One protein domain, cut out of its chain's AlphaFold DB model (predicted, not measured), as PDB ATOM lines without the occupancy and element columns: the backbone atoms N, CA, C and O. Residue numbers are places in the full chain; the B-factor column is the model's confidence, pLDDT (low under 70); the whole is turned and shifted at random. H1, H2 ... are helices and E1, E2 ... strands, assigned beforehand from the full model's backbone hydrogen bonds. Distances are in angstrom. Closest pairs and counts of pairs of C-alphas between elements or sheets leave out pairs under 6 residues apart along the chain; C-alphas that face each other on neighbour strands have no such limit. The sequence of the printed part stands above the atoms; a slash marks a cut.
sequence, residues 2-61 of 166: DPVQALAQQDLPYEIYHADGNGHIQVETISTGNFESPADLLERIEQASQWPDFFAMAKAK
ATOM      1  N   ASP A   2     218.215   2.026 186.099       92.12
ATOM      2  CA  ASP A   2     218.793   3.339 185.782       92.12
ATOM      3  C   ASP A   2     220.303   3.186 185.502       92.12
ATOM      4  O   ASP A   2     220.985   2.562 186.321       92.12
ATOM      5  N   PRO A   3     220.820   3.652 184.347       92.69
ATOM      6  CA  PRO A   3     222.195   3.368 183.943       92.69
ATOM      7  C   PRO A   3     223.226   4.110 184.805       92.69
ATOM      8  O   PRO A   3     224.302   3.568 185.052       92.69
ATOM      9  N   VAL A   4     222.886   5.286 185.347       94.31
ATOM     10  CA  VAL A   4     223.764   6.025 186.268       94.31
ATOM     11  C   VAL A   4     223.922   5.260 187.582       94.31
ATOM     12  O   VAL A   4     225.043   5.053 188.045       94.31
ATOM     13  N   GLN A   5     222.818   4.784 188.167       92.75
ATOM     14  CA  GLN A   5     222.858   3.961 189.380       92.75
ATOM     15  C   GLN A   5     223.562   2.623 189.151       92.75
ATOM     16  O   GLN A   5     224.292   2.161 190.026       92.75
ATOM     17  N   ALA A   6     223.368   2.010 187.981       91.06
ATOM     18  CA  ALA A   6     224.056   0.782 187.605       91.06
ATOM     19  C   ALA A   6     225.572   0.971 187.583       91.06
ATOM     20  O   ALA A   6     226.288   0.226 188.246       91.06
ATOM     21  N   LEU A   7     226.040   2.009 186.891       91.75
ATOM     22  CA  LEU A   7     227.461   2.317 186.783       91.75
ATOM     23  C   LEU A   7     228.061   2.673 188.148       91.75
ATOM     24  O   LEU A   7     229.160   2.247 188.484       91.75
ATOM     25  N   ALA A   8     227.307   3.390 188.985       91.06
ATOM     26  CA  ALA A   8     227.738   3.754 190.329       91.06
ATOM     27  C   ALA A   8     227.962   2.548 191.258       91.06
ATOM     28  O   ALA A   8     228.671   2.688 192.254       91.06
ATOM     29  N   GLN A   9     227.353   1.397 190.980       88.00
ATOM     30  CA  GLN A   9     227.487   0.183 191.792       88.00
ATOM     31  C   GLN A   9     228.588  -0.756 191.293       88.00
ATOM     32  O   GLN A   9     228.858  -1.758 191.949       88.00
ATOM     33  N   GLN A  10     229.207  -0.454 190.151       85.19
ATOM     34  CA  GLN A  10     230.268  -1.282 189.597       85.19
ATOM     35  C   GLN A  10     231.618  -0.941 190.219       85.19
ATOM     36  O   GLN A  10     232.050   0.218 190.222       85.19
ATOM     37  N   ASP A  11     232.298  -1.986 190.687       77.62
ATOM     38  CA  ASP A  11     233.740  -1.959 190.877       77.62
ATOM     39  C   ASP A  11     234.369  -2.157 189.497       77.62
ATOM     40  O   ASP A  11     234.169  -3.185 188.850       77.62
ATOM     41  N   LEU A  12     235.067  -1.136 189.006       79.94
ATOM     42  CA  LEU A  12     235.697  -1.219 187.696       79.94
ATOM     43  C   LEU A  12     236.872  -2.210 187.763       79.94
ATOM     44  O   LEU A  12     237.603  -2.210 188.757       79.94
ATOM     45  N   PRO A  13     237.051  -3.065 186.737       69.94
ATOM     46  CA  PRO A  13     238.156  -4.008 186.685       69.94
ATOM     47  C   PRO A  13     239.496  -3.312 186.906       69.94
ATOM     48  O   PRO A  13     239.794  -2.320 186.242       69.94
ATOM     49  N   TYR A  14     240.313  -3.873 187.792       66.94
ATOM     50  CA  TYR A  14     241.682  -3.432 188.026       66.94
ATOM     51  C   TYR A  14     242.638  -4.624 187.965       66.94
ATOM     52  O   TYR A  14     242.251  -5.784 188.149       66.94
ATOM     53  N   GLU A  15     243.899  -4.327 187.666       75.75
ATOM     54  CA  GLU A  15     244.966  -5.318 187.597       75.75
ATOM     55  C   GLU A  15     245.686  -5.428 188.940       75.75
ATOM     56  O   GLU A  15     246.015  -4.420 189.573       75.75
ATOM     57  N   ILE A  16     245.973  -6.660 189.363       72.88
ATOM     58  CA  ILE A  16     246.905  -6.930 190.457       72.88
ATOM     59  C   ILE A  16     248.190  -7.505 189.869       72.88
ATOM     60  O   ILE A  16     248.182  -8.481 189.117       72.88
ATOM     61  N   TYR A  17     249.310  -6.877 190.227       79.00
ATOM     62  CA  TYR A  17     250.641  -7.295 189.809       79.00
ATOM     63  C   TYR A  17     251.275  -8.189 190.872       79.00
ATOM     64  O   TYR A  17     251.489  -7.773 192.014       79.00
ATOM     65  N   HIS A  18     251.630  -9.407 190.479       80.19
ATOM     66  CA  HIS A  18     252.284 -10.390 191.334       80.19
ATOM     67  C   HIS A  18     253.692 -10.676 190.815       80.19
ATOM     68  O   HIS A  18     253.883 -10.956 189.633       80.19
ATOM     69  N   ALA A  19     254.690 -10.645 191.698       82.94
ATOM     70  CA  ALA A  19     256.016 -11.155 191.369       82.94
ATOM     71  C   ALA A  19     255.997 -12.689 191.446       82.94
ATOM     72  O   ALA A  19     255.674 -13.246 192.494       82.94
ATOM     73  N   ASP A  20     256.378 -13.373 190.367       78.38
ATOM     74  CA  ASP A  20     256.382 -14.847 190.305       78.38
ATOM     75  C   ASP A  20     257.611 -15.495 190.975       78.38
ATOM     76  O   ASP A  20     257.791 -16.712 190.929       78.38
ATOM     77  N   GLY A  21     258.485 -14.682 191.578       78.50
ATOM     78  CA  GLY A  21     259.741 -15.116 192.193       78.50
ATOM     79  C   GLY A  21     260.870 -15.442 191.205       78.50
ATOM     80  O   GLY A  21     261.996 -15.656 191.646       78.50
ATOM     81  N   ASN A  22     260.614 -15.416 189.893       82.06
ATOM     82  CA  ASN A  22     261.587 -15.691 188.827       82.06
ATOM     83  C   ASN A  22     261.944 -14.443 188.004       82.06
ATOM     84  O   ASN A  22     262.632 -14.541 186.988       82.06
ATOM     85  N   GLY A  23     261.493 -13.267 188.444       77.75
ATOM     86  CA  GLY A  23     261.724 -12.002 187.754       77.75
ATOM     87  C   GLY A  23     260.680 -11.671 186.687       77.75
ATOM     88  O   GLY A  23     260.890 -10.718 185.939       77.75
ATOM     89  N   HIS A  24     259.559 -12.397 186.622       84.44
ATOM     90  CA  HIS A  24     258.408 -12.003 185.811       84.44
ATOM     91  C   HIS A  24     257.293 -11.416 186.679       84.44
ATOM     92  O   HIS A  24     257.160 -11.710 187.871       84.44
ATOM     93  N   ILE A  25     256.475 -10.580 186.044       81.50
ATOM     94  CA  ILE A  25     255.254 -10.036 186.628       81.50
ATOM     95  C   ILE A  25     254.083 -10.821 186.042       81.50
ATOM     96  O   ILE A  25     253.891 -10.842 184.827       81.50
ATOM     97  N   GLN A  26     253.318 -11.475 186.909       80.81
ATOM     98  CA  GLN A  26     252.007 -12.014 186.574       80.81
ATOM     99  C   GLN A  26     250.959 -10.926 186.800       80.81
ATOM    100  O   GLN A  26     250.999 -10.221 187.810       80.81
ATOM    101  N   VAL A  27     250.042 -10.794 185.847       79.19
ATOM    102  CA  VAL A  27     248.941  -9.831 185.893       79.19
ATOM    103  C   VAL A  27     247.654 -10.616 186.093       79.19
ATOM    104  O   VAL A  27     247.309 -11.456 185.261       79.19
ATOM    105  N   GLU A  28     246.963 -10.367 187.200       77.88
ATOM    106  CA  GLU A  28     245.617 -10.882 187.436       77.88
ATOM    107  C   GLU A  28     244.605  -9.770 187.146       77.88
ATOM    108  O   GLU A  28     244.617  -8.725 187.795       77.88
ATOM    109  N   THR A  29     243.725  -9.989 186.167       72.56
ATOM    110  CA  THR A  29     242.593  -9.094 185.908       72.56
ATOM    111  C   THR A  29     241.410  -9.523 186.765       72.56
ATOM    112  O   THR A  29     240.816 -10.579 186.526       72.56
ATOM    113  N   ILE A  30     241.018  -8.691 187.728       68.94
ATOM    114  CA  ILE A  30     239.801  -8.937 188.501       68.94
ATOM    115  C   ILE A  30     238.608  -8.419 187.698       68.94
ATOM    116  O   ILE A  30     238.357  -7.221 187.629       68.94
ATOM    117  N   SER A  31     237.875  -9.333 187.060       61.88
ATOM    118  CA  SER A  31     236.597  -9.018 186.413       61.88
ATOM    119  C   SER A  31     235.440  -9.213 187.386       61.88
ATOM    120  O   SER A  31     235.234 -10.299 187.931       61.88
ATOM    121  N   THR A  32     234.637  -8.173 187.569       58.50
ATOM    122  CA  THR A  32     233.410  -8.245 188.354       58.50
ATOM    123  C   THR A  32     232.267  -8.807 187.514       58.50
ATOM    124  O   THR A  32     231.642  -8.063 186.774       58.50
ATOM    125  N   GLY A  33     231.983 -10.106 187.657       56.50
ATOM    126  CA  GLY A  33     230.682 -10.758 187.404       56.50
ATOM    127  C   GLY A  33     229.921 -10.495 186.083       56.50
ATOM    128  O   GLY A  33     230.378  -9.833 185.164       56.50
ATOM    129  N   ASN A  34     228.700 -11.044 185.992       57.50
ATOM    130  CA  ASN A  34     227.757 -10.870 184.868       57.50
ATOM    131  C   ASN A  34     227.063  -9.490 184.894       57.50
ATOM    132  O   ASN A  34     225.832  -9.411 184.864       57.50
ATOM    133  N   PHE A  35     227.822  -8.407 185.021       68.56
ATOM    134  CA  PHE A  35     227.267  -7.057 184.958       68.56
ATOM    135  C   PHE A  35     227.317  -6.515 183.523       68.56
ATOM    136  O   PHE A  35     228.146  -6.926 182.715       68.56
ATOM    137  N   GLU A  36     226.378  -5.624 183.199       80.06
ATOM    138  CA  GLU A  36     226.371  -4.862 181.942       80.06
ATOM    139  C   GLU A  36     227.698  -4.098 181.802       80.06
ATOM    140  O   GLU A  36     228.208  -3.584 182.798       80.06
ATOM    141  N   SER A  37     228.282  -4.046 180.602       87.31
ATOM    142  CA  SER A  37     229.586  -3.400 180.407       87.31
ATOM    143  C   SER A  37     229.511  -1.908 180.768       87.31
ATOM    144  O   SER A  37     228.530  -1.256 180.395       87.31
ATOM    145  N   PRO A  38     230.535  -1.317 181.418       91.19
ATOM    146  CA  PRO A  38     230.577   0.127 181.643       91.19
ATOM    147  C   PRO A  38     230.403   0.934 180.348       91.19
ATOM    148  O   PRO A  38     229.757   1.977 180.361       91.19
ATOM    149  N   ALA A  39     230.914   0.430 179.219       91.12
ATOM    150  CA  ALA A  39     230.751   1.067 177.912       91.12
ATOM    151  C   ALA A  39     229.274   1.126 177.472       91.12
ATOM    152  O   ALA A  39     228.804   2.179 177.040       91.12
ATOM    153  N   ASP A  40     228.524   0.036 177.662       91.62
ATOM    154  CA  ASP A  40     227.093  -0.034 177.328       91.62
ATOM    155  C   ASP A  40     226.277   0.913 178.226       91.62
ATOM    156  O   ASP A  40     225.343   1.587 177.785       91.62
ATOM    157  N   LEU A  41     226.655   1.010 179.506       93.75
ATOM    158  CA  LEU A  41     226.034   1.936 180.453       93.75
ATOM    159  C   LEU A  41     226.279   3.399 180.068       93.75
ATOM    160  O   LEU A  41     225.343   4.197 180.126       93.75
ATOM    161  N   LEU A  42     227.497   3.749 179.641       95.19
ATOM    162  CA  LEU A  42     227.825   5.089 179.143       95.19
ATOM    163  C   LEU A  42     227.015   5.443 177.889       95.19
ATOM    164  O   LEU A  42     226.491   6.551 177.796       95.19
ATOM    165  N   GLU A  43     226.849   4.501 176.958       94.06
ATOM    166  CA  GLU A  43     226.017   4.716 175.768       94.06
ATOM    167  C   GLU A  43     224.548   4.965 176.144       94.06
ATOM    168  O   GLU A  43     223.896   5.864 175.611       94.06
ATOM    169  N   ARG A  44     224.011   4.224 177.116       95.06
ATOM    170  CA  ARG A  44     222.638   4.439 177.594       95.06
ATOM    171  C   ARG A  44     222.465   5.773 178.320       95.06
ATOM    172  O   ARG A  44     221.395   6.367 178.210       95.06
ATOM    173  N   ILE A  45     223.486   6.251 179.038       96.44
ATOM    174  CA  ILE A  45     223.484   7.590 179.653       96.44
ATOM    175  C   ILE A  45     223.401   8.673 178.571       96.44
ATOM    176  O   ILE A  45     222.596   9.595 178.719       96.44
ATOM    177  N   GLU A  46     224.157   8.540 177.475       95.69
ATOM    178  CA  GLU A  46     224.067   9.431 176.307       95.69
ATOM    179  C   GLU A  46     222.654   9.411 175.709       95.69
ATOM    180  O   GLU A  46     221.999  10.450 175.602       95.69
ATOM    181  N   GLN A  47     222.141   8.219 175.384       95.12
ATOM    182  CA  GLN A  47     220.824   8.048 174.760       95.12
ATOM    183  C   GLN A  47     219.682   8.601 175.628       95.12
ATOM    184  O   GLN A  47     218.698   9.122 175.103       95.12
ATOM    185  N   ALA A  48     219.809   8.500 176.953       95.88
ATOM    186  CA  ALA A  48     218.847   9.035 177.911       95.88
ATOM    187  C   ALA A  48     219.130  10.495 178.319       95.88
ATOM    188  O   ALA A  48     218.356  11.068 179.085       95.88
ATOM    189  N   SER A  49     220.217  11.102 177.823       95.25
ATOM    190  CA  SER A  49     220.671  12.455 178.179       95.25
ATOM    191  C   SER A  49     220.829  12.676 179.693       95.25
ATOM    192  O   SER A  49     220.531  13.750 180.215       95.25
ATOM    193  N   GLN A  50     221.321  11.661 180.410       96.31
ATOM    194  CA  GLN A  50     221.459  11.660 181.876       96.31
ATOM    195  C   GLN A  50     222.831  12.153 182.368       96.31
ATOM    196  O   GLN A  50     223.228  11.886 183.503       96.31
ATOM    197  N   TRP A  51     223.568  12.900 181.540       95.69
ATOM    198  CA  TRP A  51     224.876  13.447 181.914       95.69
ATOM    199  C   TRP A  51     224.877  14.292 183.194       95.69
ATOM    200  O   TRP A  51     225.798  14.120 183.993       95.69
ATOM    201  N   PRO A  52     223.878  15.159 183.467       95.56
ATOM    202  CA  PRO A  52     223.853  15.917 184.719       95.56
ATOM    203  C   PRO A  52     223.841  15.020 185.964       95.56
ATOM    204  O   PRO A  52     224.598  15.264 186.907       95.56
ATOM    205  N   ASP A  53     223.037  13.955 185.945       96.56
ATOM    206  CA  ASP A  53     222.943  12.991 187.045       96.56
ATOM    207  C   ASP A  53     224.227  12.163 187.163       96.56
ATOM    208  O   ASP A  53     224.733  11.933 188.266       96.56
ATOM    209  N   PHE A  54     224.804  11.777 186.022       97.12
ATOM    210  CA  PHE A  54     226.099  11.110 185.967       97.12
ATOM    211  C   PHE A  54     227.206  11.957 186.605       97.12
ATOM    212  O   PHE A  54     227.923  11.460 187.472       97.12
ATOM    213  N   PHE A  55     227.326  13.241 186.255       97.12
ATOM    214  CA  PHE A  55     228.353  14.113 186.830       97.12
ATOM    215  C   PHE A  55     228.114  14.409 188.312       97.12
ATOM    216  O   PHE A  55     229.074  14.558 189.068       97.12
ATOM    217  N   ALA A  56     226.857  14.473 188.758       95.81
ATOM    218  CA  ALA A  56     226.545  14.580 190.180       95.81
ATOM    219  C   ALA A  56     227.045  13.351 190.959       95.81
ATOM    220  O   ALA A  56     227.637  13.503 192.027       95.81
ATOM    221  N   MET A  57     226.868  12.151 190.401       95.12
ATOM    222  CA  MET A  57     227.383  10.904 190.969       95.12
ATOM    223  C   MET A  57     228.917  10.830 190.911       95.12
ATOM    224  O   MET A  57     229.547  10.503 191.916       95.12
ATOM    225  N   ALA A  58     229.522  11.198 189.779       95.12
ATOM    226  CA  ALA A  58     230.967  11.160 189.555       95.12
ATOM    227  C   ALA A  58     231.749  12.000 190.579       95.12
ATOM    228  O   ALA A  58     232.810  11.583 191.032       95.12
ATOM    229  N   LYS A  59     231.196  13.136 191.028       95.19
ATOM    230  CA  LYS A  59     231.797  13.979 192.082       95.19
ATOM    231  C   LYS A  59     231.947  13.291 193.440       95.19
ATOM    232  O   LYS A  59     232.724  13.755 194.265       95.19
ATOM    233  N   ALA A  60     231.189  12.226 193.694       93.88
ATOM    234  CA  ALA A  60     231.286  11.442 194.924       93.88
ATOM    235  C   ALA A  60     232.227  10.230 194.790       93.88
ATOM    236  O   ALA A  60     232.400   9.484 195.755       93.88
ATOM    237  N   LYS A  61     232.802   9.998 193.604       93.31
ATOM    238  CA  LYS A  61     233.694   8.870 193.324       93.31
ATOM    239  C   LYS A  61     235.162   9.254 193.533       93.31
ATOM    240  O   LYS A  61     235.512  10.420 193.372       93.31
TER     241      LYS A  61
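What this domain is: This is residues 2 to 61 of the 166 residues of an uncharacterized protein of Photobacterium lipolyticum (UniProt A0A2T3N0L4). A two-stranded hairpin, E1 and E2, reaches out as a long arm from a small head of three short helices, H1, H2 and H3. In the head H1 packs on both H2 and H3, and the arm makes most of the length. The printed part has 60 residues, with three named helices and two named strands in the order H1, E1, E2, H2, H3; the sheet, in the order E1 - E2, is antiparallel, and the class is mixed, helices and strands. The whole is only just extended, close to loose, with a radius of gyration of the C-alphas of 15.9 A, and spans 51 by 24 by 15 A.

How they stand to each other: E1, residues 14 to 19, and E2, residues 25 to 30, are antiparallel neighbours and form a hairpin, with 151 degrees between their directions. N 18 and O 26 are within hydrogen-bond range at 2.9 A, and so are N 26 and O 18 at 2.8 A. H1, residues 3 to 8, is apart from E2. H1 touches H2, residues 38 to 47, at a steep tilt of 40 degrees, opposite ways; their closest C-alphas are those of Pro 3 and Leu 41, 5.4 A apart. H1 also touches H3, residues 51 to 58, at a shallow tilt of 14 degrees, the same way; their closest C-alphas are those of Val 4 and Phe 54, 5.6 A apart. H2 and H3 are close but not clearly touching, with the C-alphas of Ile 45 and Trp 51 closest at 6.4 A. E1 is apart from H2 and H3, and E2 is apart from H3. In H1, H2 and H3 every O i to N i+4 pair is within hydrogen-bond range.

Where its parts are: E1 measures 16.6 A from first to last C-alpha, starting at C-alpha 14, (241.682, -3.432, 188.026). E2 measures 15.6 A. H1 is 8.5 A long and begins at C-alpha 3, (222.195, 3.368, 183.943). H2 is 14.3 A long. H3 is 10.0 A long and ends at C-alpha 58, (230.967, 11.160, 189.555).

The domain as a whole: The two C-alphas farthest apart, those of Asn 22 and Ser 49, are 50.8 A apart. The printed part has no cut. The links H1 to E1, E1 to E2 and H2 to H3 are tight, the link E2 to H2 is short, and no link is long. The mean pLDDT of the printed part is 85.2; it is under 70 at residues 13 to 14 and 30 to 35, of which 14 belongs to E1 and 30 to E2.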